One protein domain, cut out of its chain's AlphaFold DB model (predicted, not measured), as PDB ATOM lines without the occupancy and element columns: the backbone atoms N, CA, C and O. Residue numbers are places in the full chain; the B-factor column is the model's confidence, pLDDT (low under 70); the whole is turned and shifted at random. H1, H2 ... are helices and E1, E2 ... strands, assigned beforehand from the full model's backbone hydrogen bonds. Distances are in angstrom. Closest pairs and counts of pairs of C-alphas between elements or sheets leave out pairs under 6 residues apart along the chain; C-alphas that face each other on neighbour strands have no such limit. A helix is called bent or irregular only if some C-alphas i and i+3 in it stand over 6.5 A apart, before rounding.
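This is residues 368 to 472 of the 885 residues of the protein "Putative immunoglobulin-blocking virulence protein" of Mycoplasma struthionis (UniProt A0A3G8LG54). Two helices, H1 and the long, kinked H5, run side by side in opposite ways, with H3 and H4 toward one end and the small hairpin E1 and E2 at the other. Residues 451 to 467 fold back from the hairpin toward H4 and return. The printed part has 105 residues, mostly helix, in the order H1 H2 H3 H4 H5 E1 E2, with E1 and E2 an antiparallel sheet. It is compact, with a radius of gyration of the C-alphas of 13.7 A and spans of 38 by 26 by 22 A.

Begin with H1, residues 368 to 379, which touches the hub H5, residues 425 to 445, at a shallow tilt of 14 degrees, opposite ways; their closest C-alphas, Val 377 and Gln 437, are 6.4 A apart. H2, residues 381 to 384, touches H5 too, closest at the C-alphas of Leu 384 and Lys 430, 5.8 A. H3, residues 389 to 403, is apart from H5. H4, residues 408 to 419, touches H5 only at the corner, with the C-alphas of Val 419 and Gly 425 closest at 4.2 A, about perpendicular at 74 degrees. In the hairpin of E1, residues 448 to 450, and E2, residues 468 to 470, find N 449 and O 469 within hydrogen-bond range at 2.8 A. Every O i to N i+4 pair is within range in H1 and H4, 9 of 11 in H3 and 15 of 17 in H5; H2 is too short for one.

Find C-alpha 368 at (186.628, 196.156, 321.641), where H1 begins its 16.6 A. H3 spans 18.4 A and is irregular, with C-alphas 394 and 397 7.6 A apart. H5 spans 30.4 A to C-alpha 445 at (178.579, 197.979, 332.348); it has a kink of 45 degrees near residue 439 and is irregular, with C-alphas 438 and 441 7.7 A apart.

The two C-alphas farthest apart, Asn 390 and Asn 472, are 39.7 A apart. The printed part has no cut, and its long link is E1 to E2. Look for pLDDT under 70 at residues 460 and 462 to 464.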
ATOM      1  N   LYS A 368     186.882 197.315 322.506       92.44
ATOM      2  CA  LYS A 368     186.628 196.156 321.641       92.44
ATOM      3  C   LYS A 368     185.706 195.106 322.278       92.44
ATOM      4  O   LYS A 368     184.805 194.633 321.598       92.44
ATOM      5  N   ALA A 369     185.857 194.810 323.571       89.94
ATOM      6  CA  ALA A 369     185.026 193.809 324.246       89.94
ATOM      7  C   ALA A 369     183.538 194.206 324.289       89.94
ATOM      8  O   ALA A 369     182.672 193.369 324.046       89.94
ATOM      9  N   LYS A 370     183.229 195.490 324.532       93.44
ATOM     10  CA  LYS A 370     181.843 195.988 324.526       93.44
ATOM     11  C   LYS A 370     181.245 195.988 323.114       93.44
ATOM     12  O   LYS A 370     180.088 195.611 322.942       93.44
ATOM     13  N   GLU A 371     182.041 196.337 322.101       94.38
ATOM     14  CA  GLU A 371     181.613 196.265 320.697       94.38
ATOM     15  C   GLU A 371     181.411 194.824 320.203       94.38
ATOM     16  O   GLU A 371     180.512 194.581 319.400       94.38
ATOM     17  N   ASP A 372     182.181 193.850 320.699       92.88
ATOM     18  CA  ASP A 372     181.993 192.435 320.356       92.88
ATOM     19  C   ASP A 372     180.691 191.867 320.939       92.88
ATOM     20  O   ASP A 372     179.962 191.170 320.231       92.88
ATOM     21  N   VAL A 373     180.328 192.236 322.176       92.38
ATOM     22  CA  VAL A 373     179.013 191.897 322.756       92.38
ATOM     23  C   VAL A 373     177.884 192.546 321.954       92.38
ATOM     24  O   VAL A 373     176.937 191.858 321.573       92.38
ATOM     25  N   ARG A 374     178.001 193.841 321.624       94.25
ATOM     26  CA  ARG A 374     177.032 194.547 320.769       94.25
ATOM     27  C   ARG A 374     176.861 193.847 319.418       94.25
ATOM     28  O   ARG A 374     175.736 193.657 318.957       94.25
ATOM     29  N   ALA A 375     177.965 193.463 318.779       93.38
ATOM     30  CA  ALA A 375     177.955 192.782 317.491       93.38
ATOM     31  C   ALA A 375     177.297 191.397 317.576       93.38
ATOM     32  O   ALA A 375     176.504 191.062 316.698       93.38
ATOM     33  N   GLU A 376     177.576 190.614 318.625       90.94
ATOM     34  CA  GLU A 376     176.940 189.311 318.854       90.94
ATOM     35  C   GLU A 376     175.429 189.457 319.066       90.94
ATOM     36  O   GLU A 376     174.654 188.846 318.331       90.94
ATOM     37  N   VAL A 377     174.995 190.336 319.977       92.25
ATOM     38  CA  VAL A 377     173.571 190.627 320.234       92.25
ATOM     39  C   VAL A 377     172.848 191.066 318.956       92.25
ATOM     40  O   VAL A 377     171.740 190.605 318.667       92.25
ATOM     41  N   ASN A 378     173.492 191.891 318.128       93.00
ATOM     42  CA  ASN A 378     172.907 192.377 316.882       93.00
ATOM     43  C   ASN A 378     172.718 191.300 315.799       93.00
ATOM     44  O   ASN A 378     171.860 191.492 314.934       93.00
ATOM     45  N   LYS A 379     173.423 190.155 315.839       91.50
ATOM     46  CA  LYS A 379     173.178 189.034 314.901       91.50
ATOM     47  C   LYS A 379     171.756 188.485 315.023       91.50
ATOM     48  O   LYS A 379     171.157 188.085 314.024       91.50
ATOM     49  N   TYR A 380     171.193 188.507 316.231       91.31
ATOM     50  CA  TYR A 380     169.877 187.941 316.532       91.31
ATOM     51  C   TYR A 380     168.704 188.775 315.989       91.31
ATOM     52  O   TYR A 380     167.587 188.261 315.923       91.31
ATOM     53  N   ASN A 381     168.953 189.987 315.467       91.31
ATOM     54  CA  ASN A 381     167.955 190.763 314.716       91.31
ATOM     55  C   ASN A 381     167.323 189.957 313.569       91.31
ATOM     56  O   ASN A 381     166.109 190.011 313.393       91.31
ATOM     57  N   LYS A 382     168.102 189.126 312.860       90.31
ATOM     58  CA  LYS A 382     167.589 188.298 311.752       90.31
ATOM     59  C   LYS A 382     166.508 187.296 312.171       90.31
ATOM     60  O   LYS A 382     165.675 186.900 311.364       90.31
ATOM     61  N   ILE A 383     166.484 186.883 313.441       92.12
ATOM     62  CA  ILE A 383     165.434 186.002 313.976       92.12
ATOM     63  C   ILE A 383     164.142 186.796 314.243       92.12
ATOM     64  O   ILE A 383     163.042 186.252 314.130       92.12
ATOM     65  N   LEU A 384     164.242 188.098 314.536       93.00
ATOM     66  CA  LEU A 384     163.078 188.968 314.724       93.00
ATOM     67  C   LEU A 384     162.292 189.197 313.421       93.00
ATOM     68  O   LEU A 384     161.099 189.494 313.494       93.00
ATOM     69  N   GLU A 385     162.909 188.991 312.255       93.56
ATOM     70  CA  GLU A 385     162.268 189.060 310.930       93.56
ATOM     71  C   GLU A 385     161.325 187.873 310.641       93.56
ATOM     72  O   GLU A 385     160.394 187.990 309.846       93.56
ATOM     73  N   ILE A 386     161.522 186.728 311.304       94.81
ATOM     74  CA  ILE A 386     160.745 185.497 311.087       94.81
ATOM     75  C   ILE A 386     159.355 185.652 311.712       94.81
ATOM     76  O   ILE A 386     159.257 185.681 312.933       94.81
ATOM     77  N   ASN A 387     158.257 185.710 310.952       93.81
ATOM     78  CA  ASN A 387     156.904 185.782 311.543       93.81
ATOM     79  C   ASN A 387     156.155 184.447 311.516       93.81
ATOM     80  O   ASN A 387     155.188 184.263 312.249       93.81
ATOM     81  N   ASN A 388     156.607 183.504 310.694       93.38
ATOM     82  CA  ASN A 388     156.020 182.179 310.539       93.38
ATOM     83  C   ASN A 388     157.054 181.196 309.951       93.38
ATOM     84  O   ASN A 388     158.186 181.559 309.624       93.38
ATOM     85  N   ARG A 389     156.637 179.938 309.786       94.25
ATOM     86  CA  ARG A 389     157.450 178.846 309.231       94.25
ATOM     87  C   ARG A 389     157.948 179.110 307.799       94.25
ATOM     88  O   ARG A 389     159.055 178.700 307.459       94.25
ATOM     89  N   ASN A 390     157.183 179.830 306.974       94.12
ATOM     90  CA  ASN A 390     157.578 180.152 305.597       94.12
ATOM     91  C   ASN A 390     158.678 181.225 305.564       94.12
ATOM     92  O   ASN A 390     159.608 181.113 304.768       94.12
ATOM     93  N   ASP A 391     158.621 182.221 306.458       94.12
ATOM     94  CA  ASP A 391     159.705 183.199 306.617       94.12
ATOM     95  C   ASP A 391     161.006 182.527 307.068       94.12
ATOM     96  O   ASP A 391     162.061 182.821 306.512       94.12
ATOM     97  N   PHE A 392     160.937 181.582 308.017       94.56
ATOM     98  CA  PHE A 392     162.107 180.794 308.418       94.56
ATOM     99  C   PHE A 392     162.683 180.008 307.239       94.56
ATOM    100  O   PHE A 392     163.871 180.129 306.967       94.56
ATOM    101  N   ASN A 393     161.854 179.280 306.484       93.88
ATOM    102  CA  ASN A 393     162.319 178.525 305.317       93.88
ATOM    103  C   ASN A 393     162.983 179.421 304.253       93.88
ATOM    104  O   ASN A 393     163.975 179.012 303.652       93.88
ATOM    105  N   ARG A 394     162.490 180.654 304.057       95.50
ATOM    106  CA  ARG A 394     163.105 181.658 303.168       95.50
ATOM    107  C   ARG A 394     164.449 182.169 303.704       95.50
ATOM    108  O   ARG A 394     165.394 182.309 302.934       95.50
ATOM    109  N   LEU A 395     164.534 182.460 305.002       94.50
ATOM    110  CA  LEU A 395     165.713 183.058 305.646       94.50
ATOM    111  C   LEU A 395     166.771 182.027 306.081       94.50
ATOM    112  O   LEU A 395     167.913 182.398 306.344       94.50
ATOM    113  N   LYS A 396     166.432 180.735 306.129       93.25
ATOM    114  CA  LYS A 396     167.248 179.636 306.673       93.25
ATOM    115  C   LYS A 396     168.714 179.658 306.238       93.25
ATOM    116  O   LYS A 396     169.595 179.585 307.088       93.25
ATOM    117  N   ASN A 397     168.990 179.786 304.941       92.69
ATOM    118  CA  ASN A 397     170.367 179.772 304.429       92.69
ATOM    119  C   ASN A 397     171.183 180.986 304.906       92.69
ATOM    120  O   ASN A 397     172.380 180.866 305.161       92.69
ATOM    121  N   ASP A 398     170.541 182.144 305.055       92.62
ATOM    122  CA  ASP A 398     171.171 183.362 305.563       92.62
ATOM    123  C   ASP A 398     171.353 183.314 307.092       92.62
ATOM    124  O   ASP A 398     172.404 183.700 307.601       92.62
ATOM    125  N   LEU A 399     170.399 182.727 307.823       92.25
ATOM    126  CA  LEU A 399     170.531 182.441 309.255       92.25
ATOM    127  C   LEU A 399     171.688 181.463 309.527       92.25
ATOM    128  O   LEU A 399     172.547 181.753 310.357       92.25
ATOM    129  N   ILE A 400     171.772 180.352 308.784       91.50
ATOM    130  CA  ILE A 400     172.885 179.391 308.874       91.50
ATOM    131  C   ILE A 400     174.220 180.086 308.568       91.50
ATOM    132  O   ILE A 400     175.190 179.873 309.290       91.50
ATOM    133  N   LYS A 401     174.274 180.970 307.564       92.38
ATOM    134  CA  LYS A 401     175.480 181.752 307.248       92.38
ATOM    135  C   LYS A 401     175.850 182.759 308.346       92.38
ATOM    136  O   LYS A 401     177.034 182.965 308.597       92.38
ATOM    137  N   THR A 402     174.872 183.395 308.993       90.44
ATOM    138  CA  THR A 402     175.101 184.381 310.064       90.44
ATOM    139  C   THR A 402     175.518 183.742 311.386       90.44
ATOM    140  O   THR A 402     176.398 184.281 312.057       90.44
ATOM    141  N   PHE A 403     174.912 182.615 311.763       89.44
ATOM    142  CA  PHE A 403     175.191 181.947 313.037       89.44
ATOM    143  C   PHE A 403     176.260 180.856 312.947       89.44
ATOM    144  O   PHE A 403     176.816 180.488 313.977       89.44
ATOM    145  N   ASN A 404     176.547 180.350 311.742       90.56
ATOM    146  CA  ASN A 404     177.503 179.273 311.470       90.56
ATOM    147  C   ASN A 404     177.401 178.107 312.484       90.56
ATOM    148  O   ASN A 404     178.375 177.817 313.187       90.56
ATOM    149  N   PRO A 405     176.215 177.478 312.630       88.19
ATOM    150  CA  PRO A 405     175.997 176.440 313.630       88.19
ATOM    151  C   PRO A 405     176.916 175.239 313.380       88.19
ATOM    152  O   PRO A 405     177.044 174.772 312.249       88.19
ATOM    153  N   SER A 406     177.509 174.708 314.452       86.12
ATOM    154  CA  SER A 406     178.358 173.508 314.415       86.12
ATOM    155  C   SER A 406     177.625 172.271 313.885       86.12
ATOM    156  O   SER A 406     178.244 171.421 313.252       86.12
ATOM    157  N   ASP A 407     176.312 172.197 314.111       87.50
ATOM    158  CA  ASP A 407     175.418 171.193 313.541       87.50
ATOM    159  C   ASP A 407     174.152 171.874 312.965       87.50
ATOM    160  O   ASP A 407     173.249 172.272 313.716       87.50
ATOM    161  N   PRO A 408     174.053 172.019 311.628       87.94
ATOM    162  CA  PRO A 408     172.864 172.550 310.960       87.94
ATOM    163  C   PRO A 408     171.591 171.707 311.158       87.94
ATOM    164  O   PRO A 408     170.489 172.247 311.086       87.94
ATOM    165  N   VAL A 409     171.706 170.404 311.440       90.12
ATOM    166  CA  VAL A 409     170.556 169.522 311.704       90.12
ATOM    167  C   VAL A 409     169.978 169.800 313.092       90.12
ATOM    168  O   VAL A 409     168.759 169.789 313.267       90.12
ATOM    169  N   ILE A 410     170.824 170.091 314.085       88.62
ATOM    170  CA  ILE A 410     170.366 170.548 315.407       88.62
ATOM    171  C   ILE A 410     169.740 171.947 315.307       88.62
ATOM    172  O   ILE A 410     168.678 172.173 315.890       88.62
ATOM    173  N   PHE A 411     170.333 172.851 314.516       91.12
ATOM    174  CA  PHE A 411     169.758 174.171 314.216       91.12
ATOM    175  C   PHE A 411     168.335 174.059 313.648       91.12
ATOM    176  O   PHE A 411     167.406 174.677 314.172       91.12
ATOM    177  N   ASP A 412     168.139 173.202 312.645       91.44
ATOM    178  CA  ASP A 412     166.820 172.920 312.077       91.44
ATOM    179  C   ASP A 412     165.852 172.347 313.116       91.44
ATOM    180  O   ASP A 412     164.752 172.869 313.293       91.44
ATOM    181  N   ARG A 413     166.257 171.304 313.853       92.31
ATOM    182  CA  ARG A 413     165.411 170.657 314.873       92.31
ATOM    183  C   ARG A 413     164.972 171.615 315.978       92.31
ATOM    184  O   ARG A 413     163.864 171.452 316.487       92.31
ATOM    185  N   PHE A 414     165.804 172.589 316.344       92.44
ATOM    186  CA  PHE A 414     165.435 173.642 317.287       92.44
ATOM    187  C   PHE A 414     164.279 174.489 316.738       92.44
ATOM    188  O   PHE A 414     163.234 174.585 317.385       92.44
ATOM    189  N   PHE A 415     164.401 175.040 315.525       93.00
ATOM    190  CA  PHE A 415     163.317 175.830 314.933       93.00
ATOM    191  C   PHE A 415     162.050 174.994 314.707       93.00
ATOM    192  O   PHE A 415     160.958 175.397 315.109       93.00
ATOM    193  N   GLU A 416     162.190 173.794 314.152       91.81
ATOM    194  CA  GLU A 416     161.079 172.887 313.865       91.81
ATOM    195  C   GLU A 416     160.275 172.499 315.118       91.81
ATOM    196  O   GLU A 416     159.047 172.611 315.112       91.81
ATOM    197  N   ASN A 417     160.951 172.092 316.200       90.56
ATOM    198  CA  ASN A 417     160.303 171.470 317.361       90.56
ATOM    199  C   ASN A 417     160.117 172.410 318.564       90.56
ATOM    200  O   ASN A 417     159.105 172.310 319.258       90.56
ATOM    201  N   ALA A 418     161.081 173.298 318.835       85.38
ATOM    202  CA  ALA A 418     161.042 174.211 319.982       85.38
ATOM    203  C   ALA A 418     160.416 175.571 319.642       85.38
ATOM    204  O   ALA A 418     159.733 176.151 320.485       85.38
ATOM    205  N   VAL A 419     160.612 176.071 318.416       91.75
ATOM    206  CA  VAL A 419     160.101 177.390 317.998       91.75
ATOM    207  C   VAL A 419     158.721 177.278 317.344       91.75
ATOM    208  O   VAL A 419     157.796 177.982 317.749       91.75
ATOM    209  N   PHE A 420     158.553 176.376 316.370       93.44
ATOM    210  CA  PHE A 420     157.279 176.163 315.667       93.44
ATOM    211  C   PHE A 420     156.458 174.979 316.194       93.44
ATOM    212  O   PHE A 420     155.248 174.944 315.983       93.44
ATOM    213  N   GLY A 421     157.092 174.017 316.869       89.44
ATOM    214  CA  GLY A 421     156.424 172.856 317.469       89.44
ATOM    215  C   GLY A 421     155.833 173.103 318.863       89.44
ATOM    216  O   GLY A 421     155.150 172.229 319.389       89.44
ATOM    217  N   GLN A 422     156.076 174.274 319.467       87.38
ATOM    218  CA  GLN A 422     155.505 174.673 320.760       87.38
ATOM    219  C   GLN A 422     154.521 175.843 320.595       87.38
ATOM    220  O   GLN A 422     154.825 176.789 319.859       87.38
ATOM    221  N   PRO A 423     153.390 175.862 321.330       87.56
ATOM    222  CA  PRO A 423     152.546 177.049 321.434       87.56
ATOM    223  C   PRO A 423     153.371 178.265 321.870       87.56
ATOM    224  O   PRO A 423     154.104 178.203 322.856       87.56
ATOM    225  N   ASN A 424     153.255 179.369 321.130       88.88
ATOM    226  CA  ASN A 424     153.993 180.619 321.348       88.88
ATOM    227  C   ASN A 424     155.536 180.524 321.281       88.88
ATOM    228  O   ASN A 424     156.192 181.503 321.625       88.88
ATOM    229  N   GLY A 425     156.137 179.424 320.801       89.00
ATOM    230  CA  GLY A 425     157.600 179.241 320.795       89.00
ATOM    231  C   GLY A 425     158.368 180.358 320.072       89.00
ATOM    232  O   GLY A 425     159.324 180.910 320.618       89.00
ATOM    233  N   LEU A 426     157.895 180.778 318.891       92.06
ATOM    234  CA  LEU A 426     158.432 181.936 318.160       92.06
ATOM    235  C   LEU A 426     158.316 183.248 318.949       92.06
ATOM    236  O   LEU A 426     159.271 184.020 318.998       92.06
ATOM    237  N   THR A 427     157.172 183.496 319.587       91.50
ATOM    238  CA  THR A 427     156.952 184.694 320.412       91.50
ATOM    239  C   THR A 427     157.903 184.716 321.608       91.50
ATOM    240  O   THR A 427     158.523 185.744 321.872       91.50
ATOM    241  N   THR A 428     158.084 183.576 322.282       89.19
ATOM    242  CA  THR A 428     159.026 183.416 323.398       89.19
ATOM    243  C   THR A 428     160.461 183.698 322.960       89.19
ATOM    244  O   THR A 428     161.137 184.504 323.596       89.19
ATOM    245  N   LEU A 429     160.909 183.123 321.836       89.81
ATOM    246  CA  LEU A 429     162.247 183.369 321.287       89.81
ATOM    247  C   LEU A 429     162.461 184.849 320.923       89.81
ATOM    248  O   LEU A 429     163.492 185.421 321.268       89.81
ATOM    249  N   LYS A 430     161.481 185.500 320.279       91.62
ATOM    250  CA  LYS A 430     161.570 186.938 319.965       91.62
ATOM    251  C   LYS A 430     161.623 187.810 321.217       91.62
ATOM    252  O   LYS A 430     162.364 188.787 321.236       91.62
ATOM    253  N   ASN A 431     160.846 187.485 322.249       90.38
ATOM    254  CA  ASN A 431     160.841 188.247 323.496       90.38
ATOM    255  C   ASN A 431     162.176 188.114 324.239       90.38
ATOM    256  O   ASN A 431     162.704 189.119 324.699       90.38
ATOM    257  N   LEU A 432     162.757 186.913 324.261       88.56
ATOM    258  CA  LEU A 432     164.083 186.649 324.819       88.56
ATOM    259  C   LEU A 432     165.189 187.441 324.095       88.56
ATOM    260  O   LEU A 432     166.026 188.067 324.736       88.56
ATOM    261  N   ILE A 433     165.152 187.496 322.760       91.06
ATOM    262  CA  ILE A 433     166.099 188.306 321.974       91.06
ATOM    263  C   ILE A 433     165.933 189.805 322.261       91.06
ATOM    264  O   ILE A 433     166.933 190.496 322.443       91.06
ATOM    265  N   ARG A 434     164.697 190.314 322.345       92.69
ATOM    266  CA  ARG A 434     164.441 191.725 322.689       92.69
ATOM    267  C   ARG A 434     164.899 192.076 324.102       92.69
ATOM    268  O   ARG A 434     165.426 193.160 324.309       92.69
ATOM    269  N   ASP A 435     164.725 191.173 325.060       91.06
ATOM    270  CA  ASP A 435     165.188 191.384 326.431       91.06
ATOM    271  C   ASP A 435     166.724 191.454 326.501       91.06
ATOM    272  O   ASP A 435     167.274 192.366 327.117       91.06
ATOM    273  N   ILE A 436     167.435 190.594 325.761       91.50
ATOM    274  CA  ILE A 436     168.890 190.727 325.577       91.50
ATOM    275  C   ILE A 436     169.238 192.091 324.953       91.50
ATOM    276  O   ILE A 436     170.111 192.795 325.456       91.50
ATOM    277  N   GLN A 437     168.547 192.499 323.883       93.00
ATOM    278  CA  GLN A 437     168.803 193.767 323.185       93.00
ATOM    279  C   GLN A 437     168.565 195.013 324.042       93.00
ATOM    280  O   GLN A 437     169.302 195.985 323.902       93.00
ATOM    281  N   ASN A 438     167.573 194.981 324.929       93.94
ATOM    282  CA  ASN A 438     167.251 196.107 325.799       93.94
ATOM    283  C   ASN A 438     168.234 196.239 326.973       93.94
ATOM    284  O   ASN A 438     168.513 197.356 327.392       93.94
ATOM    285  N   ASN A 439     168.761 195.123 327.493       93.69
ATOM    286  CA  ASN A 439     169.528 195.118 328.745       93.69
ATOM    287  C   ASN A 439     171.051 194.911 328.574       93.69
ATOM    288  O   ASN A 439     171.792 195.119 329.534       93.69
ATOM    289  N   TRP A 440     171.562 194.499 327.401       93.69
ATOM    290  CA  TRP A 440     172.982 194.103 327.272       93.69
ATOM    291  C   TRP A 440     173.983 195.201 327.630       93.69
ATOM    292  O   TRP A 440     175.070 194.878 328.103       93.69
ATOM    293  N   GLU A 441     173.646 196.475 327.426       94.81
ATOM    294  CA  GLU A 441     174.541 197.583 327.762       94.81
ATOM    295  C   GLU A 441     174.678 197.751 329.286       94.81
ATOM    296  O   GLU A 441     175.797 197.902 329.778       94.81
ATOM    297  N   ASP A 442     173.587 197.607 330.043       94.06
ATOM    298  CA  ASP A 442     173.593 197.659 331.512       94.06
ATOM    299  C   ASP A 442     174.366 196.487 332.125       94.06
ATOM    300  O   ASP A 442     175.131 196.666 333.076       94.06
ATOM    301  N   PHE A 443     174.217 195.285 331.563       92.62
ATOM    302  CA  PHE A 443     174.980 194.112 331.995       92.62
ATOM    303  C   PHE A 443     176.453 194.185 331.563       92.62
ATOM    304  O   PHE A 443     177.331 193.869 332.364       92.62
ATOM    305  N   ALA A 444     176.761 194.712 330.374       92.94
ATOM    306  CA  ALA A 444     178.137 194.986 329.955       92.94
ATOM    307  C   ALA A 444     178.818 196.020 330.870       92.94
ATOM    308  O   ALA A 444     179.996 195.871 331.200       92.94
ATOM    309  N   ASN A 445     178.082 197.026 331.351       92.12
ATOM    310  CA  ASN A 445     178.579 197.979 332.348       92.12
ATOM    311  C   ASN A 445     178.857 197.315 333.718       92.12
ATOM    312  O   ASN A 445     179.650 197.845 334.489       92.12
ATOM    313  N   LYS A 446     178.286 196.134 333.993       90.25
ATOM    314  CA  LYS A 446     178.589 195.266 335.151       90.25
ATOM    315  C   LYS A 446     179.612 194.161 334.831       90.25
ATOM    316  O   LYS A 446     179.750 193.216 335.596       90.25
ATOM    317  N   GLY A 447     180.298 194.229 333.686       91.56
ATOM    318  CA  GLY A 447     181.272 193.213 333.261       91.56
ATOM    319  C   GLY A 447     180.661 191.868 332.848       91.56
ATOM    320  O   GLY A 447     181.366 190.859 332.808       91.56
ATOM    321  N   MET A 448     179.362 191.832 332.543       91.25
ATOM    322  CA  MET A 448     178.613 190.624 332.193       91.25
ATOM    323  C   MET A 448     178.272 190.558 330.695       91.25
ATOM    324  O   MET A 448     178.245 191.569 329.991       91.25
ATOM    325  N   VAL A 449     177.993 189.349 330.210       91.94
ATOM    326  CA  VAL A 449     177.614 189.021 328.827       91.94
ATOM    327  C   VAL A 449     176.361 188.138 328.802       91.94
ATOM    328  O   VAL A 449     176.121 187.394 329.756       91.94
ATOM    329  N   PRO A 450     175.538 188.195 327.738       90.00
ATOM    330  CA  PRO A 450     174.349 187.358 327.636       90.00
ATOM    331  C   PRO A 450     174.723 185.904 327.326       90.00
ATOM    332  O   PRO A 450     175.510 185.624 326.420       90.00
ATOM    333  N   VAL A 451     174.098 184.964 328.030       86.56
ATOM    334  CA  VAL A 451     174.238 183.521 327.800       86.56
ATOM    335  C   VAL A 451     173.196 183.075 326.773       86.56
ATOM    336  O   VAL A 451     172.037 182.798 327.093       86.56
ATOM    337  N   ILE A 452     173.605 183.034 325.503       81.56
ATOM    338  CA  ILE A 452     172.704 182.777 324.371       81.56
ATOM    339  C   ILE A 452     172.714 181.290 323.985       81.56
ATOM    340  O   ILE A 452     173.420 180.858 323.073       81.56
ATOM    341  N   TRP A 453     171.915 180.493 324.700       80.75
ATOM    342  CA  TRP A 453     171.761 179.050 324.476       80.75
ATOM    343  C   TRP A 453     170.417 178.721 323.819       80.75
ATOM    344  O   TRP A 453     169.404 178.524 324.497       80.75
ATOM    345  N   PHE A 454     170.420 178.653 322.486       83.81
ATOM    346  CA  PHE A 454     169.267 178.296 321.656       83.81
ATOM    347  C   PHE A 454     169.457 176.893 321.060       83.81
ATOM    348  O   PHE A 454     169.297 175.893 321.757       83.81
ATOM    349  N   TRP A 455     169.840 176.791 319.787       86.12
ATOM    350  CA  TRP A 455     170.121 175.511 319.131       86.12
ATOM    351  C   TRP A 455     171.393 174.833 319.653       86.12
ATOM    352  O   TRP A 455     171.479 173.613 319.597       86.12
ATOM    353  N   GLN A 456     172.361 175.587 320.186       84.06
ATOM    354  CA  GLN A 456     173.681 175.083 320.593       84.06
ATOM    355  C   GLN A 456     173.614 173.952 321.636       84.06
ATOM    356  O   GLN A 456     174.522 173.128 321.698       84.06
ATOM    357  N   HIS A 457     172.538 173.901 322.427       75.12
ATOM    358  CA  HIS A 457     172.317 172.909 323.484       75.12
ATOM    359  C   HIS A 457     171.021 172.091 323.289       75.12
ATOM    360  O   HIS A 457     170.662 171.288 324.154       75.12
ATOM    361  N   TYR A 458     170.302 172.268 322.169       78.31
ATOM    362  CA  TYR A 458     169.012 171.611 321.921       78.31
ATOM    363  C   TYR A 458     169.139 170.073 322.032       78.31
ATOM    364  O   TYR A 458     170.037 169.495 321.416       78.31
ATOM    365  N   PRO A 459     168.253 169.372 322.775       72.75
ATOM    366  CA  PRO A 459     166.906 169.778 323.204       72.75
ATOM    367  C   PRO A 459     166.804 170.656 324.463       72.75
ATOM    368  O   PRO A 459     165.707 171.115 324.779       72.75
ATOM    369  N   THR A 460     167.899 170.917 325.176       68.94
ATOM    370  CA  THR A 460     167.926 171.829 326.333       68.94
ATOM    371  C   THR A 460     168.293 173.247 325.897       68.94
ATOM    372  O   THR A 460     169.353 173.460 325.332       68.94
ATOM    373  N   TYR A 461     167.430 174.233 326.136       71.75
ATOM    374  CA  TYR A 461     167.666 175.624 325.730       71.75
ATOM    375  C   TYR A 461     167.040 176.600 326.731       71.75
ATOM    376  O   TYR A 461     166.168 176.211 327.517       71.75
ATOM    377  N   ASN A 462     167.452 177.871 326.689       65.75
ATOM    378  CA  ASN A 462     166.922 178.909 327.574       65.75
ATOM    379  C   ASN A 462     165.459 179.234 327.216       65.75
ATOM    380  O   ASN A 462     165.167 180.083 326.382       65.75
ATOM    381  N   ASN A 463     164.531 178.528 327.864       64.81
ATOM    382  CA  ASN A 463     163.076 178.699 327.737       64.81
ATOM    383  C   ASN A 463     162.452 179.385 328.976       64.81
ATOM    384  O   ASN A 463     161.237 179.344 329.165       64.81
ATOM    385  N   GLY A 464     163.290 179.926 329.871       59.06
ATOM    386  CA  GLY A 464     162.897 180.471 331.180       59.06
ATOM    387  C   GLY A 464     163.168 181.966 331.389       59.06
ATOM    388  O   GLY A 464     162.752 182.499 332.410       59.06
ATOM    389  N   GLY A 465     163.840 182.635 330.446       70.75
ATOM    390  CA  GLY A 465     164.258 184.037 330.556       70.75
ATOM    391  C   GLY A 465     165.690 184.253 330.062       70.75
ATOM    392  O   GLY A 465     166.355 183.301 329.642       70.75
ATOM    393  N   THR A 466     166.150 185.503 330.098       79.62
ATOM    394  CA  THR A 466     167.537 185.859 329.778       79.62
ATOM    395  C   THR A 466     168.456 185.489 330.931       79.62
ATOM    396  O   THR A 466     168.157 185.771 332.089       79.62
ATOM    397  N   VAL A 467     169.597 184.886 330.606       83.31
ATOM    398  CA  VAL A 467     170.662 184.567 331.558       83.31
ATOM    399  C   VAL A 467     171.880 185.417 331.204       83.31
ATOM    400  O   VAL A 467     172.195 185.587 330.026       83.31
ATOM    401  N   TRP A 468     172.555 185.939 332.223       86.50
ATOM    402  CA  TRP A 468     173.777 186.732 332.106       86.50
ATOM    403  C   TRP A 468     174.871 186.062 332.934       86.50
ATOM    404  O   TRP A 468     174.593 185.587 334.033       86.50
ATOM    405  N   ASP A 469     176.096 186.039 332.422       87.38
ATOM    406  CA  ASP A 469     177.275 185.508 333.117       87.38
ATOM    407  C   ASP A 469     178.429 186.511 333.005       87.38
ATOM    408  O   ASP A 469     178.381 187.452 332.211       87.38
ATOM    409  N   TYR A 470     179.465 186.345 333.812       89.62
ATOM    410  CA  TYR A 470     180.625 187.223 333.823       89.62
ATOM    411  C   TYR A 470     181.453 187.041 332.545       89.62
ATOM    412  O   TYR A 470     181.784 185.924 332.149       89.62
ATOM    413  N   ALA A 471     181.851 188.145 331.908       87.81
ATOM    414  CA  ALA A 471     182.691 188.112 330.706       87.81
ATOM    415  C   ALA A 471     184.060 187.456 330.957       87.81
ATOM    416  O   ALA A 471     184.681 186.890 330.057       87.81
ATOM    417  N   ASN A 472     184.532 187.558 332.198       87.12
ATOM    418  CA  ASN A 472     185.726 186.923 332.717       87.12
ATOM    419  C   ASN A 472     185.303 185.983 333.851       87.12
ATOM    420  O   ASN A 472     184.822 186.434 334.886       87.12
TER     421      ASN A 472